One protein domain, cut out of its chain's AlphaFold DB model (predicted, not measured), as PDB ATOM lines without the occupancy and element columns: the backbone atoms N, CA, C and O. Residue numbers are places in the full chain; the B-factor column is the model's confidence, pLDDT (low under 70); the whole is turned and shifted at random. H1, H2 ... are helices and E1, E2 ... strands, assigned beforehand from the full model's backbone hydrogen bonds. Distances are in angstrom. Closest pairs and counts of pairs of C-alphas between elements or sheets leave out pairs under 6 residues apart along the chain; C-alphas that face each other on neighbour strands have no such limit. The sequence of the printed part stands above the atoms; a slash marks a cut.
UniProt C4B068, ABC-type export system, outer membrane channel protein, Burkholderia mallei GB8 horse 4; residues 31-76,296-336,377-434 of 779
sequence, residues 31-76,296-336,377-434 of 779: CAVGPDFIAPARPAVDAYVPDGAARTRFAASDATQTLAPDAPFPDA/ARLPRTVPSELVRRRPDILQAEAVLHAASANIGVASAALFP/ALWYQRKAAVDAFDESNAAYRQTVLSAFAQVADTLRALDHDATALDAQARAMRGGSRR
ATOM      1  N   CYS A  31      -7.510  45.476  14.846       72.00
ATOM      2  CA  CYS A  31      -8.791  45.059  15.409       72.00
ATOM      3  C   CYS A  31      -9.509  46.278  16.000       72.00
ATOM      4  O   CYS A  31      -9.013  46.890  16.948       72.00
ATOM      5  N   ALA A  32     -10.692  46.610  15.477       77.06
ATOM      6  CA  ALA A  32     -11.554  47.603  16.106       77.06
ATOM      7  C   ALA A  32     -12.012  47.088  17.478       77.06
ATOM      8  O   ALA A  32     -12.645  46.036  17.575       77.06
ATOM      9  N   VAL A  33     -11.685  47.814  18.549       85.94
ATOM     10  CA  VAL A  33     -12.073  47.431  19.907       85.94
ATOM     11  C   VAL A  33     -13.537  47.779  20.174       85.94
ATOM     12  O   VAL A  33     -14.094  48.734  19.628       85.94
ATOM     13  N   GLY A  34     -14.164  47.001  21.051       84.62
ATOM     14  CA  GLY A  34     -15.586  47.123  21.370       84.62
ATOM     15  C   GLY A  34     -16.450  46.077  20.664       84.62
ATOM     16  O   GLY A  34     -15.955  45.340  19.813       84.62
ATOM     17  N   PRO A  35     -17.722  45.958  21.074       89.31
ATOM     18  CA  PRO A  35     -18.637  44.982  20.503       89.31
ATOM     19  C   PRO A  35     -19.015  45.365  19.070       89.31
ATOM     20  O   PRO A  35     -19.238  46.538  18.782       89.31
ATOM     21  N   ASP A  36     -19.139  44.367  18.200       91.50
ATOM     22  CA  ASP A  36     -19.835  44.543  16.930       91.50
ATOM     23  C   ASP A  36     -21.340  44.625  17.172       91.50
ATOM     24  O   ASP A  36     -21.889  43.911  18.021       91.50
ATOM     25  N   PHE A  37     -22.011  45.495  16.420       94.19
ATOM     26  CA  PHE A  37     -23.454  45.602  16.511       94.19
ATOM     27  C   PHE A  37     -24.119  44.327  15.987       94.19
ATOM     28  O   PHE A  37     -23.890  43.889  14.859       94.19
ATOM     29  N   ILE A  38     -24.983  43.750  16.819       93.06
ATOM     30  CA  ILE A  38     -25.830  42.619  16.460       93.06
ATOM     31  C   ILE A  38     -27.273  43.085  16.594       93.06
ATOM     32  O   ILE A  38     -27.733  43.391  17.698       93.06
ATOM     33  N   ALA A  39     -27.983  43.107  15.468       89.81
ATOM     34  CA  ALA A  39     -29.408  43.401  15.439       89.81
ATOM     35  C   ALA A  39     -30.163  42.474  16.412       89.81
ATOM     36  O   ALA A  39     -29.949  41.252  16.385       89.81
ATOM     37  N   PRO A  40     -31.048  43.008  17.275       89.81
ATOM     38  CA  PRO A  40     -31.833  42.187  18.185       89.81
ATOM     39  C   PRO A  40     -32.603  41.092  17.439       89.81
ATOM     40  O   PRO A  40     -33.182  41.322  16.375       89.81
ATOM     41  N   ALA A  41     -32.640  39.889  18.016       84.62
ATOM     42  CA  ALA A  41     -33.373  38.776  17.427       84.62
ATOM     43  C   ALA A  41     -34.849  39.142  17.209       84.62
ATOM     44  O   ALA A  41     -35.473  39.838  18.018       84.62
ATOM     45  N   ARG A  42     -35.418  38.638  16.110       79.62
ATOM     46  CA  ARG A  42     -36.841  38.820  15.813       79.62
ATOM     47  C   ARG A  42     -37.682  38.236  16.957       79.62
ATOM     48  O   ARG A  42     -37.336  37.164  17.456       79.62
ATOM     49  N   PRO A  43     -38.779  38.900  17.362       80.06
ATOM     50  CA  PRO A  43     -39.683  38.348  18.359       80.06
ATOM     51  C   PRO A  43     -40.151  36.949  17.941       80.06
ATOM     52  O   PRO A  43     -40.596  36.768  16.811       80.06
ATOM     53  N   ALA A  44     -40.082  35.977  18.853       81.06
ATOM     54  CA  ALA A  44     -40.506  34.590  18.621       81.06
ATOM     55  C   ALA A  44     -42.041  34.407  18.644       81.06
ATOM     56  O   ALA A  44     -42.545  33.335  18.957       81.06
ATOM     57  N   VAL A  45     -42.788  35.483  18.395       83.69
ATOM     58  CA  VAL A  45     -44.251  35.502  18.412       83.69
ATOM     59  C   VAL A  45     -44.771  35.532  16.982       83.69
ATOM     60  O   VAL A  45     -44.476  36.455  16.229       83.69
ATOM     61  N   ASP A  46     -45.589  34.543  16.628       81.38
ATOM     62  CA  ASP A  46     -46.107  34.386  15.262       81.38
ATOM     63  C   ASP A  46     -47.490  35.032  15.054       81.38
ATOM     64  O   ASP A  46     -47.994  35.100  13.931       81.38
ATOM     65  N   ALA A  47     -48.103  35.561  16.120       81.94
ATOM     66  CA  ALA A  47     -49.424  36.186  16.091       81.94
ATOM     67  C   ALA A  47     -49.492  37.493  16.901       81.94
ATOM     68  O   ALA A  47     -48.753  37.690  17.863       81.94
ATOM     69  N   TYR A  48     -50.425  38.375  16.521       83.69
ATOM     70  CA  TYR A  48     -50.691  39.647  17.216       83.69
ATOM     71  C   TYR A  48     -51.779  39.554  18.291       83.69
ATOM     72  O   TYR A  48     -51.859  40.415  19.164       83.69
ATOM     73  N   VAL A  49     -52.645  38.543  18.218       81.56
ATOM     74  CA  VAL A  49     -53.756  38.339  19.153       81.56
ATOM     75  C   VAL A  49     -53.651  36.957  19.799       81.56
ATOM     76  O   VAL A  49     -53.194  36.021  19.130       81.56
ATOM     77  N   PRO A  50     -54.071  36.811  21.072       73.50
ATOM     78  CA  PRO A  50     -54.258  35.498  21.682       73.50
ATOM     79  C   PRO A  50     -55.169  34.641  20.789       73.50
ATOM     80  O   PRO A  50     -56.090  35.174  20.176       73.50
ATOM     81  N   ASP A  51     -54.875  33.345  20.685       67.94
ATOM     82  CA  ASP A  51     -55.607  32.329  19.901       67.94
ATOM     83  C   ASP A  51     -55.321  32.275  18.387       67.94
ATOM     84  O   ASP A  51     -55.880  31.432  17.687       67.94
ATOM     85  N   GLY A  52     -54.424  33.119  17.856       56.16
ATOM     86  CA  GLY A  52     -53.872  32.990  16.492       56.16
ATOM     87  C   GLY A  52     -54.852  33.227  15.329       56.16
ATOM     88  O   GLY A  52     -54.422  33.461  14.200       56.16
ATOM     89  N   ALA A  53     -56.158  33.243  15.590       57.16
ATOM     90  CA  ALA A  53     -57.219  33.425  14.611       57.16
ATOM     91  C   ALA A  53     -57.743  34.869  14.626       57.16
ATOM     92  O   ALA A  53     -58.914  35.126  14.911       57.16
ATOM     93  N   ALA A  54     -56.885  35.837  14.288       60.25
ATOM     94  CA  ALA A  54     -57.411  37.120  13.831       60.25
ATOM     95  C   ALA A  54     -58.292  36.839  12.605       60.25
ATOM     96  O   ALA A  54     -57.827  36.226  11.640       60.25
ATOM     97  N   ARG A  55     -59.564  37.250  12.649       69.94
ATOM     98  CA  ARG A  55     -60.454  37.161  11.488       69.94
ATOM     99  C   ARG A  55     -59.751  37.811  10.299       69.94
ATOM    100  O   ARG A  55     -59.310  38.949  10.376       69.94
ATOM    101  N   THR A  56     -59.609  37.066   9.210       74.12
ATOM    102  CA  THR A  56     -58.965  37.543   7.976       74.12
ATOM    103  C   THR A  56     -59.974  38.090   6.978       74.12
ATOM    104  O   THR A  56     -59.589  38.600   5.932       74.12
ATOM    105  N   ARG A  57     -61.268  37.991   7.288       81.12
ATOM    106  CA  ARG A  57     -62.368  38.473   6.463       81.12
ATOM    107  C   ARG A  57     -63.301  39.314   7.319       81.12
ATOM    108  O   ARG A  57     -63.839  38.825   8.308       81.12
ATOM    109  N   PHE A  58     -63.514  40.546   6.887       80.38
ATOM    110  CA  PHE A  58     -64.399  41.512   7.518       80.38
ATOM    111  C   PHE A  58     -65.497  41.849   6.516       80.38
ATOM    112  O   PHE A  58     -65.234  42.447   5.472       80.38
ATOM    113  N   ALA A  59     -66.717  41.397   6.789       77.50
ATOM    114  CA  ALA A  59     -67.870  41.642   5.934       77.50
ATOM    115  C   ALA A  59     -68.814  42.618   6.636       77.50
ATOM    116  O   ALA A  59     -69.195  42.387   7.783       77.50
ATOM    117  N   ALA A  60     -69.186  43.692   5.944       70.00
ATOM    118  CA  ALA A  60     -70.153  44.661   6.431       70.00
ATOM    119  C   ALA A  60     -71.068  45.106   5.289       70.00
ATOM    120  O   ALA A  60     -70.614  45.672   4.293       70.00
ATOM    121  N   SER A  61     -72.374  44.865   5.442       69.50
ATOM    122  CA  SER A  61     -73.355  45.061   4.370       69.50
ATOM    123  C   SER A  61     -72.948  44.317   3.088       69.50
ATOM    124  O   SER A  61     -72.894  43.090   3.097       69.50
ATOM    125  N   ASP A  62     -72.654  45.048   2.006       69.25
ATOM    126  CA  ASP A  62     -72.388  44.494   0.674       69.25
ATOM    127  C   ASP A  62     -70.882  44.568   0.322       69.25
ATOM    128  O   ASP A  62     -70.464  44.139  -0.751       69.25
ATOM    129  N   ALA A  63     -70.048  45.081   1.242       73.38
ATOM    130  CA  ALA A  63     -68.601  45.193   1.089       73.38
ATOM    131  C   ALA A  63     -67.873  44.156   1.960       73.38
ATOM    132  O   ALA A  63     -68.211  43.931   3.124       73.38
ATOM    133  N   THR A  64     -66.848  43.521   1.393       82.62
ATOM    134  CA  THR A  64     -65.976  42.582   2.108       82.62
ATOM    135  C   THR A  64     -64.526  43.022   1.962       82.62
ATOM    136  O   THR A  64     -64.037  43.163   0.844       82.62
ATOM    137  N   GLN A  65     -63.829  43.167   3.088       85.81
ATOM    138  CA  GLN A  65     -62.381  43.340   3.131       85.81
ATOM    139  C   GLN A  65     -61.721  42.041   3.591       85.81
ATOM    140  O   GLN A  65     -62.210  41.358   4.493       85.81
ATOM    141  N   THR A  66     -60.605  41.690   2.964       87.50
ATOM    142  CA  THR A  66     -59.838  40.481   3.273       87.50
ATOM    143  C   THR A  66     -58.375  40.817   3.515       87.50
ATOM    144  O   THR A  66     -57.790  41.597   2.768       87.50
ATOM    145  N   LEU A  67     -57.788  40.229   4.556       84.38
ATOM    146  CA  LEU A  67     -56.355  40.271   4.824       84.38
ATOM    147  C   LEU A  67     -55.678  39.166   4.016       84.38
ATOM    148  O   LEU A  67     -55.746  37.988   4.376       84.38
ATOM    149  N   ALA A  68     -55.045  39.560   2.919       83.00
ATOM    150  CA  ALA A  68     -54.398  38.677   1.968       83.00
ATOM    151  C   ALA A  68     -52.873  38.652   2.215       83.00
ATOM    152  O   ALA A  68     -52.258  39.717   2.321       83.00
ATOM    153  N   PRO A  69     -52.244  37.469   2.342       75.88
ATOM    154  CA  PRO A  69     -50.797  37.351   2.556       75.88
ATOM    155  C   PRO A  69     -49.959  37.745   1.329       75.88
ATOM    156  O   PRO A  69     -48.795  38.089   1.480       75.88
ATOM    157  N   ASP A  70     -50.550  37.715   0.137       75.50
ATOM    158  CA  ASP A  70     -49.942  38.025  -1.160       75.50
ATOM    159  C   ASP A  70     -50.234  39.452  -1.655       75.50
ATOM    160  O   ASP A  70     -49.722  39.864  -2.695       75.50
ATOM    161  N   ALA A  71     -51.058  40.225  -0.939       76.75
ATOM    162  CA  ALA A  71     -51.361  41.586  -1.365       76.75
ATOM    163  C   ALA A  71     -50.118  42.493  -1.233       76.75
ATOM    164  O   ALA A  71     -49.429  42.456  -0.209       76.75
ATOM    165  N   PRO A  72     -49.825  43.326  -2.250       75.06
ATOM    166  CA  PRO A  72     -48.684  44.227  -2.208       75.06
ATOM    167  C   PRO A  72     -48.881  45.317  -1.146       75.06
ATOM    168  O   PRO A  72     -50.005  45.723  -0.852       75.06
ATOM    169  N   PHE A  73     -47.770  45.826  -0.609       75.12
ATOM    170  CA  PHE A  73     -47.733  47.064   0.177       75.12
ATOM    171  C   PHE A  73     -47.330  48.211  -0.756       75.12
ATOM    172  O   PHE A  73     -46.133  48.428  -0.937       75.12
ATOM    173  N   PRO A  74     -48.281  48.903  -1.409       83.38
ATOM    174  CA  PRO A  74     -47.946  50.033  -2.264       83.38
ATOM    175  C   PRO A  74     -47.414  51.205  -1.434       83.38
ATOM    176  O   PRO A  74     -48.015  51.571  -0.423       83.38
ATOM    177  N   ASP A  75     -46.342  51.847  -1.904       83.81
ATOM    178  CA  ASP A  75     -45.796  53.063  -1.280       83.81
ATOM    179  C   ASP A  75     -46.846  54.188  -1.211       83.81
ATOM    180  O   ASP A  75     -46.933  54.915  -0.222       83.81
ATOM    181  N   ALA A  76     -47.693  54.286  -2.242       91.00
ATOM    182  CA  ALA A  76     -48.821  55.211  -2.330       91.00
ATOM    183  C   ALA A  76     -50.145  54.557  -1.894       91.00
ATOM    184  O   ALA A  76     -51.119  54.523  -2.646       91.00
ATOM    185  N   ALA A 296     -60.701  46.096  -1.112       83.81
ATOM    186  CA  ALA A 296     -61.206  44.741  -0.868       83.81
ATOM    187  C   ALA A 296     -60.122  43.772  -0.361       83.81
ATOM    188  O   ALA A 296     -60.415  42.824   0.375       83.81
ATOM    189  N   ARG A 297     -58.862  43.998  -0.748       85.06
ATOM    190  CA  ARG A 297     -57.702  43.217  -0.308       85.06
ATOM    191  C   ARG A 297     -56.724  44.135   0.411       85.06
ATOM    192  O   ARG A 297     -56.232  45.093  -0.172       85.06
ATOM    193  N   LEU A 298     -56.467  43.828   1.674       85.19
ATOM    194  CA  LEU A 298     -55.483  44.488   2.518       85.19
ATOM    195  C   LEU A 298     -54.313  43.529   2.747       85.19
ATOM    196  O   LEU A 298     -54.541  42.330   2.920       85.19
ATOM    197  N   PRO A 299     -53.071  44.021   2.768       83.81
ATOM    198  CA  PRO A 299     -51.924  43.159   2.962       83.81
ATOM    199  C   PRO A 299     -51.818  42.687   4.416       83.81
ATOM    200  O   PRO A 299     -52.014  43.449   5.366       83.81
ATOM    201  N   ARG A 300     -51.516  41.400   4.597       82.81
ATOM    202  CA  ARG A 300     -51.331  40.778   5.912       82.81
ATOM    203  C   ARG A 300     -49.846  40.773   6.276       82.81
ATOM    204  O   ARG A 300     -49.092  39.952   5.764       82.81
ATOM    205  N   THR A 301     -49.423  41.636   7.199       75.44
ATOM    206  CA  THR A 301     -48.079  41.540   7.795       75.44
ATOM    207  C   THR A 301     -48.022  40.390   8.792       75.44
ATOM    208  O   THR A 301     -48.919  40.256   9.621       75.44
ATOM    209  N   VAL A 302     -46.956  39.591   8.765       81.62
ATOM    210  CA  VAL A 302     -46.596  38.728   9.900       81.62
ATOM    211  C   VAL A 302     -45.736  39.514  10.899       81.62
ATOM    212  O   VAL A 302     -45.010  40.426  10.489       81.62
ATOM    213  N   PRO A 303     -45.765  39.180  12.202       83.06
ATOM    214  CA  PRO A 303     -44.948  39.842  13.224       83.06
ATOM    215  C   PRO A 303     -43.468  40.030  12.871       83.06
ATOM    216  O   PRO A 303     -42.895  41.090  13.114       83.06
ATOM    217  N   SER A 304     -42.858  39.019  12.254       80.69
ATOM    218  CA  SER A 304     -41.446  39.018  11.864       80.69
ATOM    219  C   SER A 304     -41.126  39.951  10.687       80.69
ATOM    220  O   SER A 304     -40.019  40.486  10.625       80.69
ATOM    221  N   GLU A 305     -42.081  40.169   9.779       83.25
ATOM    222  CA  GLU A 305     -42.007  41.146   8.682       83.25
ATOM    223  C   GLU A 305     -42.187  42.572   9.208       83.25
ATOM    224  O   GLU A 305     -41.477  43.480   8.780       83.25
ATOM    225  N   LEU A 306     -43.097  42.772  10.173       84.19
ATOM    226  CA  LEU A 306     -43.392  44.091  10.745       84.19
ATOM    227  C   LEU A 306     -42.123  44.770  11.271       84.19
ATOM    228  O   LEU A 306     -41.837  45.905  10.900       84.19
ATOM    229  N   VAL A 307     -41.343  44.051  12.084       86.50
ATOM    230  CA  VAL A 307     -40.095  44.553  12.689       86.50
ATOM    231  C   VAL A 307     -39.098  45.031  11.631       86.50
ATOM    232  O   VAL A 307     -38.363  45.977  11.872       86.50
ATOM    233  N   ARG A 308     -39.107  44.429  10.438       86.88
ATOM    234  CA  ARG A 308     -38.152  44.729   9.363       86.88
ATOM    235  C   ARG A 308     -38.569  45.863   8.439       86.88
ATOM    236  O   ARG A 308     -37.763  46.305   7.630       86.88
ATOM    237  N   ARG A 309     -39.831  46.284   8.492       87.69
ATOM    238  CA  ARG A 309     -40.391  47.244   7.527       87.69
ATOM    239  C   ARG A 309     -40.838  48.538   8.174       87.69
ATOM    240  O   ARG A 309     -40.910  49.556   7.494       87.69
ATOM    241  N   ARG A 310     -41.169  48.510   9.467       92.81
ATOM    242  CA  ARG A 310     -41.733  49.669  10.152       92.81
ATOM    243  C   ARG A 310     -40.648  50.722  10.422       92.81
ATOM    244  O   ARG A 310     -39.698  50.416  11.142       92.81
ATOM    245  N   PRO A 311     -40.768  51.950   9.879       95.69
ATOM    246  CA  PRO A 311     -39.705  52.946   9.997       95.69
ATOM    247  C   PRO A 311     -39.383  53.365  11.437       95.69
ATOM    248  O   PRO A 311     -38.239  53.667  11.735       95.69
ATOM    249  N   ASP A 312     -40.352  53.351  12.350       95.94
ATOM    250  CA  ASP A 312     -40.136  53.651  13.772       95.94
ATOM    251  C   ASP A 312     -39.270  52.594  14.480       95.94
ATOM    252  O   ASP A 312     -38.394  52.941  15.271       95.94
ATOM    253  N   ILE A 313     -39.468  51.311  14.163       96.31
ATOM    254  CA  ILE A 313     -38.641  50.212  14.682       96.31
ATOM    255  C   ILE A 313     -37.227  50.288  14.100       96.31
ATOM    256  O   ILE A 313     -36.258  50.207  14.852       96.31
ATOM    257  N   LEU A 314     -37.108  50.505  12.786       97.06
ATOM    258  CA  LEU A 314     -35.815  50.643  12.111       97.06
ATOM    259  C   LEU A 314     -35.040  51.874  12.606       97.06
ATOM    260  O   LEU A 314     -33.831  51.815  12.804       97.06
ATOM    261  N   GLN A 315     -35.736  52.980  12.880       98.06
ATOM    262  CA  GLN A 315     -35.142  54.150  13.520       98.06
ATOM    263  C   GLN A 315     -34.597  53.800  14.911       98.06
ATOM    264  O   GLN A 315     -33.470  54.171  15.230       98.06
ATOM    265  N   ALA A 316     -35.374  53.099  15.743       97.56
ATOM    266  CA  ALA A 316     -34.933  52.701  17.079       97.56
ATOM    267  C   ALA A 316     -33.743  51.724  17.036       97.56
ATOM    268  O   ALA A 316     -32.839  51.828  17.863       97.56
ATOM    269  N   GLU A 317     -33.710  50.817  16.058       97.69
ATOM    270  CA  GLU A 317     -32.580  49.915  15.813       97.69
ATOM    271  C   GLU A 317     -31.315  50.681  15.401       97.69
ATOM    272  O   GLU A 317     -30.242  50.428  15.941       97.69
ATOM    273  N   ALA A 318     -31.436  51.675  14.520       98.19
ATOM    274  CA  ALA A 318     -30.314  52.520  14.119       98.19
ATOM    275  C   ALA A 318     -29.777  53.378  15.287       98.19
ATOM    276  O   ALA A 318     -28.569  53.547  15.443       98.19
ATOM    277  N   VAL A 319     -30.651  53.864  16.181       98.19
ATOM    278  CA  VAL A 319     -30.214  54.527  17.427       98.19
ATOM    279  C   VAL A 319     -29.479  53.547  18.349       98.19
ATOM    280  O   VAL A 319     -28.461  53.912  18.942       98.19
ATOM    281  N   LEU A 320     -29.947  52.300  18.444       98.12
ATOM    282  CA  LEU A 320     -29.275  51.247  19.205       98.12
ATOM    283  C   LEU A 320     -27.896  50.905  18.621       98.12
ATOM    284  O   LEU A 320     -26.937  50.715  19.373       98.12
ATOM    285  N   HIS A 321     -27.774  50.885  17.294       98.25
ATOM    286  CA  HIS A 321     -26.500  50.703  16.597       98.25
ATOM    287  C   HIS A 321     -25.521  51.835  16.927       98.25
ATOM    288  O   HIS A 321     -24.391  51.565  17.338       98.25
ATOM    289  N   ALA A 322     -25.967  53.092  16.890       98.19
ATOM    290  CA  ALA A 322     -25.134  54.225  17.294       98.19
ATOM    291  C   ALA A 322     -24.652  54.111  18.756       98.19
ATOM    292  O   ALA A 322     -23.487  54.384  19.053       98.19
ATOM    293  N   ALA A 323     -25.516  53.659  19.674       97.88
ATOM    294  CA  ALA A 323     -25.139  53.423  21.069       97.88
ATOM    295  C   ALA A 323     -24.101  52.293  21.213       97.88
ATOM    296  O   ALA A 323     -23.172  52.409  22.013       97.88
ATOM    297  N   SER A 324     -24.215  51.231  20.410       97.69
ATOM    298  CA  SER A 324     -23.238  50.135  20.368       97.69
ATOM    299  C   SER A 324     -21.862  50.621  19.903       97.69
ATOM    300  O   SER A 324     -20.857  50.360  20.569       97.69
ATOM    301  N   ALA A 325     -21.823  51.420  18.834       97.69
ATOM    302  CA  ALA A 325     -20.589  51.999  18.311       97.69
ATOM    303  C   ALA A 325     -19.892  52.908  19.349       97.69
ATOM    304  O   ALA A 325     -18.673  52.847  19.521       97.69
ATOM    305  N   ASN A 326     -20.661  53.663  20.141       97.69
ATOM    306  CA  ASN A 326     -20.130  54.500  21.223       97.69
ATOM    307  C   ASN A 326     -19.445  53.701  22.349       97.69
ATOM    308  O   ASN A 326     -18.517  54.215  22.978       97.69
ATOM    309  N   ILE A 327     -19.830  52.439  22.591       98.00
ATOM    310  CA  ILE A 327     -19.080  51.552  23.501       98.00
ATOM    311  C   ILE A 327     -17.671  51.316  22.952       98.00
ATOM    312  O   ILE A 327     -16.707  51.304  23.724       98.00
ATOM    313  N   GLY A 328     -17.542  51.139  21.635       96.44
ATOM    314  CA  GLY A 328     -16.261  51.004  20.942       96.44
ATOM    315  C   GLY A 328     -15.400  52.258  21.065       96.44
ATOM    316  O   GLY A 328     -14.258  52.156  21.504       96.44
ATOM    317  N   VAL A 329     -15.975  53.440  20.820       97.25
ATOM    318  CA  VAL A 329     -15.293  54.739  21.004       97.25
ATOM    319  C   VAL A 329     -14.774  54.896  22.438       97.25
ATOM    320  O   VAL A 329     -13.590  55.154  22.659       97.25
ATOM    321  N   ALA A 330     -15.630  54.667  23.439       97.38
ATOM    322  CA  ALA A 330     -15.246  54.781  24.845       97.38
ATOM    323  C   ALA A 330     -14.244  53.695  25.285       97.38
ATOM    324  O   ALA A 330     -13.452  53.913  26.201       97.38
ATOM    325  N   SER A 331     -14.265  52.521  24.644       96.56
ATOM    326  CA  SER A 331     -13.284  51.459  24.891       96.56
ATOM    327  C   SER A 331     -11.930  51.789  24.263       96.56
ATOM    328  O   SER A 331     -10.911  51.560  24.906       96.56
ATOM    329  N   ALA A 332     -11.904  52.373  23.062       95.69
ATOM    330  CA  ALA A 332     -10.682  52.811  22.387       95.69
ATOM    331  C   ALA A 332      -9.954  53.913  23.169       95.69
ATOM    332  O   ALA A 332      -8.729  53.898  23.248       95.69
ATOM    333  N   ALA A 333     -10.697  54.801  23.839       95.19
ATOM    334  CA  ALA A 333     -10.135  55.855  24.685       95.19
ATOM    335  C   ALA A 333      -9.309  55.339  25.884       95.19
ATOM    336  O   ALA A 333      -8.561  56.109  26.483       95.19
ATOM    337  N   LEU A 334      -9.424  54.054  26.253       95.25
ATOM    338  CA  LEU A 334      -8.598  53.429  27.296       95.25
ATOM    339  C   LEU A 334      -7.188  53.059  26.811       95.25
ATOM    340  O   LEU A 334      -6.335  52.734  27.638       95.25
ATOM    341  N   PHE A 335      -6.943  53.078  25.500       94.56
ATOM    342  CA  PHE A 335      -5.690  52.640  24.896       94.56
ATOM    343  C   PHE A 335      -4.820  53.820  24.435       94.56
ATOM    344  O   PHE A 335      -5.308  54.943  24.304       94.56
ATOM    345  N   PRO A 336      -3.512  53.598  24.199       94.31
ATOM    346  CA  PRO A 336      -2.622  54.650  23.724       94.31
ATOM    347  C   PRO A 336      -2.990  55.157  22.327       94.31
ATOM    348  O   PRO A 336      -3.177  54.356  21.417       94.31
ATOM    349  N   ALA A 377     -12.009  58.192  35.309       98.12
ATOM    350  CA  ALA A 377     -12.925  58.857  34.375       98.12
ATOM    351  C   ALA A 377     -13.208  58.028  33.109       98.12
ATOM    352  O   ALA A 377     -14.368  57.770  32.806       98.12
ATOM    353  N   LEU A 378     -12.168  57.531  32.429       97.00
ATOM    354  CA  LEU A 378     -12.311  56.731  31.201       97.00
ATOM    355  C   LEU A 378     -13.063  55.407  31.442       97.00
ATOM    356  O   LEU A 378     -13.870  54.972  30.624       97.00
ATOM    357  N   TRP A 379     -12.861  54.786  32.609       96.62
ATOM    358  CA  TRP A 379     -13.575  53.565  32.988       96.62
ATOM    359  C   TRP A 379     -15.075  53.816  33.168       96.62
ATOM    360  O   TRP A 379     -15.902  53.039  32.690       96.62
ATOM    361  N   TYR A 380     -15.434  54.916  33.835       98.06
ATOM    362  CA  TYR A 380     -16.833  55.294  34.022       98.06
ATOM    363  C   TYR A 380     -17.475  55.870  32.757       98.06
ATOM    364  O   TYR A 380     -18.672  55.683  32.583       98.06
ATOM    365  N   GLN A 381     -16.710  56.471  31.843       98.06
ATOM    366  CA  GLN A 381     -17.195  56.831  30.505       98.06
ATOM    367  C   GLN A 381     -17.564  55.584  29.696       98.06
ATOM    368  O   GLN A 381     -18.656  55.524  29.135       98.06
ATOM    369  N   ARG A 382     -16.719  54.543  29.711       97.81
ATOM    370  CA  ARG A 382     -17.062  53.251  29.102       97.81
ATOM    371  C   ARG A 382     -18.294  52.620  29.751       97.81
ATOM    372  O   ARG A 382     -19.155  52.121  29.037       97.81
ATOM    373  N   LYS A 383     -18.402  52.643  31.086       98.19
ATOM    374  CA  LYS A 383     -19.607  52.145  31.775       98.19
ATOM    375  C   LYS A 383     -20.859  52.930  31.394       98.19
ATOM    376  O   LYS A 383     -21.862  52.310  31.085       98.19
ATOM    377  N   ALA A 384     -20.774  54.256  31.331       98.56
ATOM    378  CA  ALA A 384     -21.882  55.094  30.887       98.56
ATOM    379  C   ALA A 384     -22.302  54.774  29.441       98.56
ATOM    380  O   ALA A 384     -23.492  54.754  29.156       98.56
ATOM    381  N   ALA A 385     -21.355  54.466  28.546       98.25
ATOM    382  CA  ALA A 385     -21.672  54.027  27.184       98.25
ATOM    383  C   ALA A 385     -22.389  52.663  27.151       98.25
ATOM    384  O   ALA A 385     -23.303  52.474  26.353       98.25
ATOM    385  N   VAL A 386     -22.014  51.729  28.034       98.31
ATOM    386  CA  VAL A 386     -22.725  50.446  28.198       98.31
ATOM    387  C   VAL A 386     -24.140  50.673  28.736       98.31
ATOM    388  O   VAL A 386     -25.093  50.153  28.164       98.31
ATOM    389  N   ASP A 387     -24.294  51.505  29.766       98.56
ATOM    390  CA  ASP A 387     -25.607  51.812  30.345       98.56
ATOM    391  C   ASP A 387     -26.516  52.543  29.328       98.56
ATOM    392  O   ASP A 387     -27.715  52.275  29.263       98.56
ATOM    393  N   ALA A 388     -25.953  53.411  28.478       98.19
ATOM    394  CA  ALA A 388     -26.678  54.076  27.389       98.19
ATOM    395  C   ALA A 388     -27.128  53.098  26.285       98.19
ATOM    396  O   ALA A 388     -28.198  53.263  25.696       98.19
ATOM    397  N   PHE A 389     -26.341  52.054  26.006       98.00
ATOM    398  CA  PHE A 389     -26.764  50.969  25.120       98.00
ATOM    399  C   PHE A 389     -27.917  50.164  25.728       98.00
ATOM    400  O   PHE A 389     -28.890  49.877  25.029       98.00
ATOM    401  N   ASP A 390     -27.860  49.849  27.024       97.69
ATOM    402  CA  ASP A 390     -28.947  49.151  27.716       97.69
ATOM    403  C   ASP A 390     -30.241  49.985  27.748       97.69
ATOM    404  O   ASP A 390     -31.332  49.446  27.524       97.69
ATOM    405  N   GLU A 391     -30.133  51.306  27.937       98.31
ATOM    406  CA  GLU A 391     -31.246  52.254  27.799       98.31
ATOM    407  C   GLU A 391     -31.849  52.208  26.387       98.31
ATOM    408  O   GLU A 391     -33.061  52.024  26.226       98.31
ATOM    409  N   SER A 392     -31.010  52.318  25.354       97.56
ATOM    410  CA  SER A 392     -31.453  52.280  23.958       97.56
ATOM    411  C   SER A 392     -32.100  50.937  23.593       97.56
ATOM    412  O   SER A 392     -33.129  50.895  22.915       97.56
ATOM    413  N   ASN A 393     -31.578  49.827  24.118       97.00
ATOM    414  CA  ASN A 393     -32.130  48.489  23.912       97.00
ATOM    415  C   ASN A 393     -33.523  48.359  24.548       97.00
ATOM    416  O   ASN A 393     -34.441  47.794  23.948       97.00
ATOM    417  N   ALA A 394     -33.718  48.917  25.744       97.25
ATOM    418  CA  ALA A 394     -35.034  48.980  26.372       97.25
ATOM    419  C   ALA A 394     -36.016  49.847  25.560       97.25
ATOM    420  O   ALA A 394     -37.166  49.444  25.365       97.25
ATOM    421  N   ALA A 395     -35.564  50.986  25.023       97.12
ATOM    422  CA  ALA A 395     -36.371  51.852  24.162       97.12
ATOM    423  C   ALA A 395     -36.775  51.164  22.841       97.12
ATOM    424  O   ALA A 395     -37.937  51.237  22.431       97.12
ATOM    425  N   TYR A 396     -35.857  50.422  22.212       96.94
ATOM    426  CA  TYR A 396     -36.151  49.582  21.049       96.94
ATOM    427  C   TYR A 396     -37.228  48.539  21.376       96.94
ATOM    428  O   TYR A 396     -38.246  48.454  20.686       96.94
ATOM    429  N   ARG A 397     -37.071  47.796  22.481       95.50
ATOM    430  CA  ARG A 397     -38.063  46.798  22.919       95.50
ATOM    431  C   ARG A 397     -39.437  47.421  23.149       95.50
ATOM    432  O   ARG A 397     -40.436  46.853  22.713       95.50
ATOM    433  N   GLN A 398     -39.499  48.585  23.791       96.31
ATOM    434  CA  GLN A 398     -40.754  49.305  23.998       96.31
ATOM    435  C   GLN A 398     -41.397  49.722  22.668       96.31
ATOM    436  O   GLN A 398     -42.607  49.573  22.509       96.31
ATOM    437  N   THR A 399     -40.600  50.180  21.700       96.50
ATOM    438  CA  THR A 399     -41.074  50.542  20.355       96.50
ATOM    439  C   THR A 399     -41.676  49.333  19.639       96.50
ATOM    440  O   THR A 399     -42.784  49.420  19.110       96.50
ATOM    441  N   VAL A 400     -41.014  48.171  19.704       94.56
ATOM    442  CA  VAL A 400     -41.540  46.910  19.158       94.56
ATOM    443  C   VAL A 400     -42.850  46.514  19.849       94.56
ATOM    444  O   VAL A 400     -43.836  46.233  19.171       94.56
ATOM    445  N   LEU A 401     -42.912  46.540  21.185       94.06
ATOM    446  CA  LEU A 401     -44.134  46.204  21.931       94.06
ATOM    447  C   LEU A 401     -45.303  47.136  21.580       94.06
ATOM    448  O   LEU A 401     -46.420  46.671  21.348       94.06
ATOM    449  N   SER A 402     -45.050  48.442  21.492       95.19
ATOM    450  CA  SER A 402     -46.049  49.433  21.088       95.19
ATOM    451  C   SER A 402     -46.519  49.220  19.648       95.19
ATOM    452  O   SER A 402     -47.718  49.302  19.383       95.19
ATOM    453  N   ALA A 403     -45.614  48.881  18.726       92.94
ATOM    454  CA  ALA A 403     -45.971  48.575  17.346       92.94
ATOM    455  C   ALA A 403     -46.868  47.330  17.240       92.94
ATOM    456  O   ALA A 403     -47.841  47.334  16.485       92.94
ATOM    457  N   PHE A 404     -46.587  46.289  18.027       92.25
ATOM    458  CA  PHE A 404     -47.416  45.083  18.100       92.25
ATOM    459  C   PHE A 404     -48.803  45.371  18.673       92.25
ATOM    460  O   PHE A 404     -49.801  44.923  18.105       92.25
ATOM    461  N   ALA A 405     -48.874  46.148  19.758       92.25
ATOM    462  CA  ALA A 405     -50.139  46.557  20.357       92.25
ATOM    463  C   ALA A 405     -51.008  47.336  19.356       92.25
ATOM    464  O   ALA A 405     -52.177  47.011  19.179       92.25
ATOM    465  N   GLN A 406     -50.424  48.285  18.618       92.38
ATOM    466  CA  GLN A 406     -51.146  49.059  17.603       92.38
ATOM    467  C   GLN A 406     -51.720  48.189  16.478       92.38
ATOM    468  O   GLN A 406     -52.846  48.424  16.040       92.38
ATOM    469  N   VAL A 407     -50.983  47.173  16.012       90.75
ATOM    470  CA  VAL A 407     -51.500  46.235  15.000       90.75
ATOM    471  C   VAL A 407     -52.634  45.395  15.582       90.75
ATOM    472  O   VAL A 407     -53.684  45.276  14.952       90.75
ATOM    473  N   ALA A 408     -52.467  44.860  16.794       89.44
ATOM    474  CA  ALA A 408     -53.508  44.088  17.466       89.44
ATOM    475  C   ALA A 408     -54.796  44.907  17.664       89.44
ATOM    476  O   ALA A 408     -55.891  44.416  17.384       89.44
ATOM    477  N   ASP A 409     -54.671  46.164  18.087       91.00
ATOM    478  CA  ASP A 409     -55.801  47.071  18.283       91.00
ATOM    479  C   ASP A 409     -56.467  47.444  16.958       91.00
ATOM    480  O   ASP A 409     -57.694  47.458  16.875       91.00
ATOM    481  N   THR A 410     -55.685  47.652  15.894       89.56
ATOM    482  CA  THR A 410     -56.218  47.920  14.549       89.56
ATOM    483  C   THR A 410     -56.994  46.718  14.005       89.56
ATOM    484  O   THR A 410     -58.088  46.883  13.473       89.56
ATOM    485  N   LEU A 411     -56.484  45.494  14.181       87.38
ATOM    486  CA  LEU A 411     -57.180  44.272  13.760       87.38
ATOM    487  C   LEU A 411     -58.506  44.073  14.511       87.38
ATOM    488  O   LEU A 411     -59.507  43.703  13.899       87.38
ATOM    489  N   ARG A 412     -58.537  44.351  15.821       87.69
ATOM    490  CA  ARG A 412     -59.782  44.322  16.607       87.69
ATOM    491  C   ARG A 412     -60.749  45.424  16.186       87.69
ATOM    492  O   ARG A 412     -61.948  45.174  16.097       87.69
ATOM    493  N   ALA A 413     -60.240  46.624  15.909       88.38
ATOM    494  CA  ALA A 413     -61.053  47.734  15.427       88.38
ATOM    495  C   ALA A 413     -61.721  47.395  14.088       88.38
ATOM    496  O   ALA A 413     -62.913  47.637  13.949       88.38
ATOM    497  N   LEU A 414     -61.010  46.759  13.148       86.00
ATOM    498  CA  LEU A 414     -61.594  46.307  11.878       86.00
ATOM    499  C   LEU A 414     -62.755  45.319  12.084       86.00
ATOM    500  O   LEU A 414     -63.796  45.460  11.444       86.00
ATOM    501  N   ASP A 415     -62.615  44.351  12.996       85.94
ATOM    502  CA  ASP A 415     -63.682  43.383  13.294       85.94
ATOM    503  C   ASP A 415     -64.911  44.039  13.946       85.94
ATOM    504  O   ASP A 415     -66.060  43.802  13.546       85.94
ATOM    505  N   HIS A 416     -64.679  44.894  14.942       88.31
ATOM    506  CA  HIS A 416     -65.751  45.583  15.652       88.31
ATOM    507  C   HIS A 416     -66.452  46.631  14.783       88.31
ATOM    508  O   HIS A 416     -67.681  46.702  14.816       88.31
ATOM    509  N   ASP A 417     -65.715  47.380  13.961       88.06
ATOM    510  CA  ASP A 417     -66.280  48.344  13.014       88.06
ATOM    511  C   ASP A 417     -67.138  47.642  11.955       88.06
ATOM    512  O   ASP A 417     -68.243  48.103  11.663       88.06
ATOM    513  N   ALA A 418     -66.685  46.501  11.419       86.06
ATOM    514  CA  ALA A 418     -67.464  45.730  10.449       86.06
ATOM    515  C   ALA A 418     -68.776  45.212  11.062       86.06
ATOM    516  O   ALA A 418     -69.853  45.364  10.478       86.06
ATOM    517  N   THR A 419     -68.702  44.674  12.284       87.44
ATOM    518  CA  THR A 419     -69.873  44.197  13.033       87.44
ATOM    519  C   THR A 419     -70.850  45.337  13.344       87.44
ATOM    520  O   THR A 419     -72.066  45.178  13.201       87.44
ATOM    521  N   ALA A 420     -70.335  46.501  13.750       88.44
ATOM    522  CA  ALA A 420     -71.145  47.680  14.037       88.44
ATOM    523  C   ALA A 420     -71.840  48.213  12.776       88.44
ATOM    524  O   ALA A 420     -73.038  48.511  12.818       88.44
ATOM    525  N   LEU A 421     -71.125  48.286  11.650       87.00
ATOM    526  CA  LEU A 421     -71.671  48.747  10.376       87.00
ATOM    527  C   LEU A 421     -72.768  47.808   9.855       87.00
ATOM    528  O   LEU A 421     -73.826  48.279   9.436       87.00
ATOM    529  N   ASP A 422     -72.575  46.490   9.944       86.31
ATOM    530  CA  ASP A 422     -73.604  45.513   9.576       86.31
ATOM    531  C   ASP A 422     -74.870  45.641  10.448       86.31
ATOM    532  O   ASP A 422     -75.997  45.682   9.939       86.31
ATOM    533  N   ALA A 423     -74.707  45.785  11.768       87.12
ATOM    534  CA  ALA A 423     -75.831  45.988  12.682       87.12
ATOM    535  C   ALA A 423     -76.611  47.280  12.365       87.12
ATOM    536  O   ALA A 423     -77.848  47.281  12.357       87.12
ATOM    537  N   GLN A 424     -75.907  48.371  12.047       87.31
ATOM    538  CA  GLN A 424     -76.517  49.637  11.635       87.31
ATOM    539  C   GLN A 424     -77.233  49.523  10.280       87.31
ATOM    540  O   GLN A 424     -78.355  50.021  10.130       87.31
ATOM    541  N   ALA A 425     -76.643  48.827   9.303       86.12
ATOM    542  CA  ALA A 425     -77.258  48.588   7.999       86.12
ATOM    543  C   ALA A 425     -78.564  47.786   8.131       86.12
ATOM    544  O   ALA A 425     -79.593  48.160   7.552       86.12
ATOM    545  N   ARG A 426     -78.572  46.735   8.963       84.50
ATOM    546  CA  ARG A 426     -79.781  45.955   9.275       84.50
ATOM    547  C   ARG A 426     -80.865  46.803   9.946       84.50
ATOM    548  O   ARG A 426     -82.028  46.728   9.541       84.50
ATOM    549  N   ALA A 427     -80.502  47.660  10.903       85.38
ATOM    550  CA  ALA A 427     -81.446  48.573  11.555       85.38
ATOM    551  C   ALA A 427     -82.090  49.563  10.562       85.38
ATOM    552  O   ALA A 427     -83.302  49.795  10.608       85.38
ATOM    553  N   MET A 428     -81.311  50.095   9.614       83.12
ATOM    554  CA  MET A 428     -81.808  51.005   8.574       83.12
ATOM    555  C   MET A 428     -82.762  50.313   7.591       83.12
ATOM    556  O   MET A 428     -83.829  50.860   7.299       83.12
ATOM    557  N   ARG A 429     -82.430  49.097   7.129       81.31
ATOM    558  CA  ARG A 429     -83.301  48.289   6.248       81.31
ATOM    559  C   ARG A 429     -84.636  47.937   6.931       81.31
ATOM    560  O   ARG A 429     -85.685  47.946   6.289       81.31
ATOM    561  N   GLY A 430     -84.626  47.674   8.242       70.62
ATOM    562  CA  GLY A 430     -85.851  47.467   9.027       70.62
ATOM    563  C   GLY A 430     -86.697  48.739   9.185       70.62
ATOM    564  O   GLY A 430     -87.925  48.699   9.084       70.62
ATOM    565  N   GLY A 431     -86.046  49.889   9.385       69.31
ATOM    566  CA  GLY A 431     -86.707  51.189   9.515       69.31
ATOM    567  C   GLY A 431     -87.384  51.676   8.230       69.31
ATOM    568  O   GLY A 431     -88.514  52.168   8.295       69.31
ATOM    569  N   SER A 432     -86.734  51.511   7.071       68.44
ATOM    570  CA  SER A 432     -87.280  51.922   5.767       68.44
ATOM    571  C   SER A 432     -88.524  51.116   5.379       68.44
ATOM    572  O   SER A 432     -89.534  51.706   4.983       68.44
ATOM    573  N   ARG A 433     -88.505  49.793   5.607       59.56
ATOM    574  CA  ARG A 433     -89.674  48.914   5.430       59.56
ATOM    575  C   ARG A 433     -90.847  49.347   6.309       59.56
ATOM    576  O   ARG A 433     -91.968  49.451   5.833       59.56
ATOM    577  N   ARG A 434     -90.606  49.710   7.574       52.28
ATOM    578  CA  ARG A 434     -91.679  50.182   8.469       52.28
ATOM    579  C   ARG A 434     -92.325  51.489   7.991       52.28
ATOM    580  O   ARG A 434     -93.533  51.664   8.156       52.28
TER     581      ARG A 434
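AT A GLANCE: This is residues 31 to 76, 296 to 336 and 377 to 434 of the 779 residues of the protein "ABC-type export system, outer membrane channel protein" of Burkholderia mallei GB8 horse 4 (UniProt C4B068). A small mixed sheet, E1 E2 E3, packs through E1 on one very long helix, H3, which makes the length of a rod; H2 runs beside H3's first part, and short H1 makes a corner with the first residues of H2, between the sheet and H2 along the chain. The 145 residues, mostly helix, have three strands, then three helices. They are extended, radius of gyration of the C-alphas 23.3 A, spanning 90 by 30 by 27 A.

HOW THE PARTS SIT: Look first at the antiparallel hairpin E1, residues 57 to 60, and E2, residues 63 to 68: N 58 and O 65 are 2.8 A apart. E3, residues 297 to 299, is parallel to E2, with N 298 and O 66 2.8 A apart. H3, residues 377 to 434, is on one face, giving two layers, helix over sheet; its closest C-alpha pair with E1 is Asp 422 and Ala 60, 4.7 A. H2, residues 311 to 332, touches residues 378 to 403 of H3 alone, at a shallow tilt of 5 degrees, opposite ways; the closest C-alphas, Ala 330 and Arg 382, are 4.9 A apart. H1, residues 303 to 309, only just touches H2, only at the corner, with 3 pairs of C-alphas within 8 A, the closest Val 307 and Ile 313, 6.2 A. Every O i to N i+4 pair is within hydrogen-bond range in H3, 17 of 18 in H2, 2 of 3 in H1.

IN THESE COORDINATES: Find C-alpha 57 at (-62.368, 38.473, 6.463), where E1 begins; H3 runs 83.4 A to C-alpha 434 at (-91.679, 50.182, 8.469).

THE WHOLE: The printed part is cut between residues 76 and 296, whose C-alphas are 16.3 A apart, and between residues 336 and 377, whose C-alphas are 15.4 A apart. The pLDDT is under 70 at residues 51 to 55, 61 to 62 and 431 to 434.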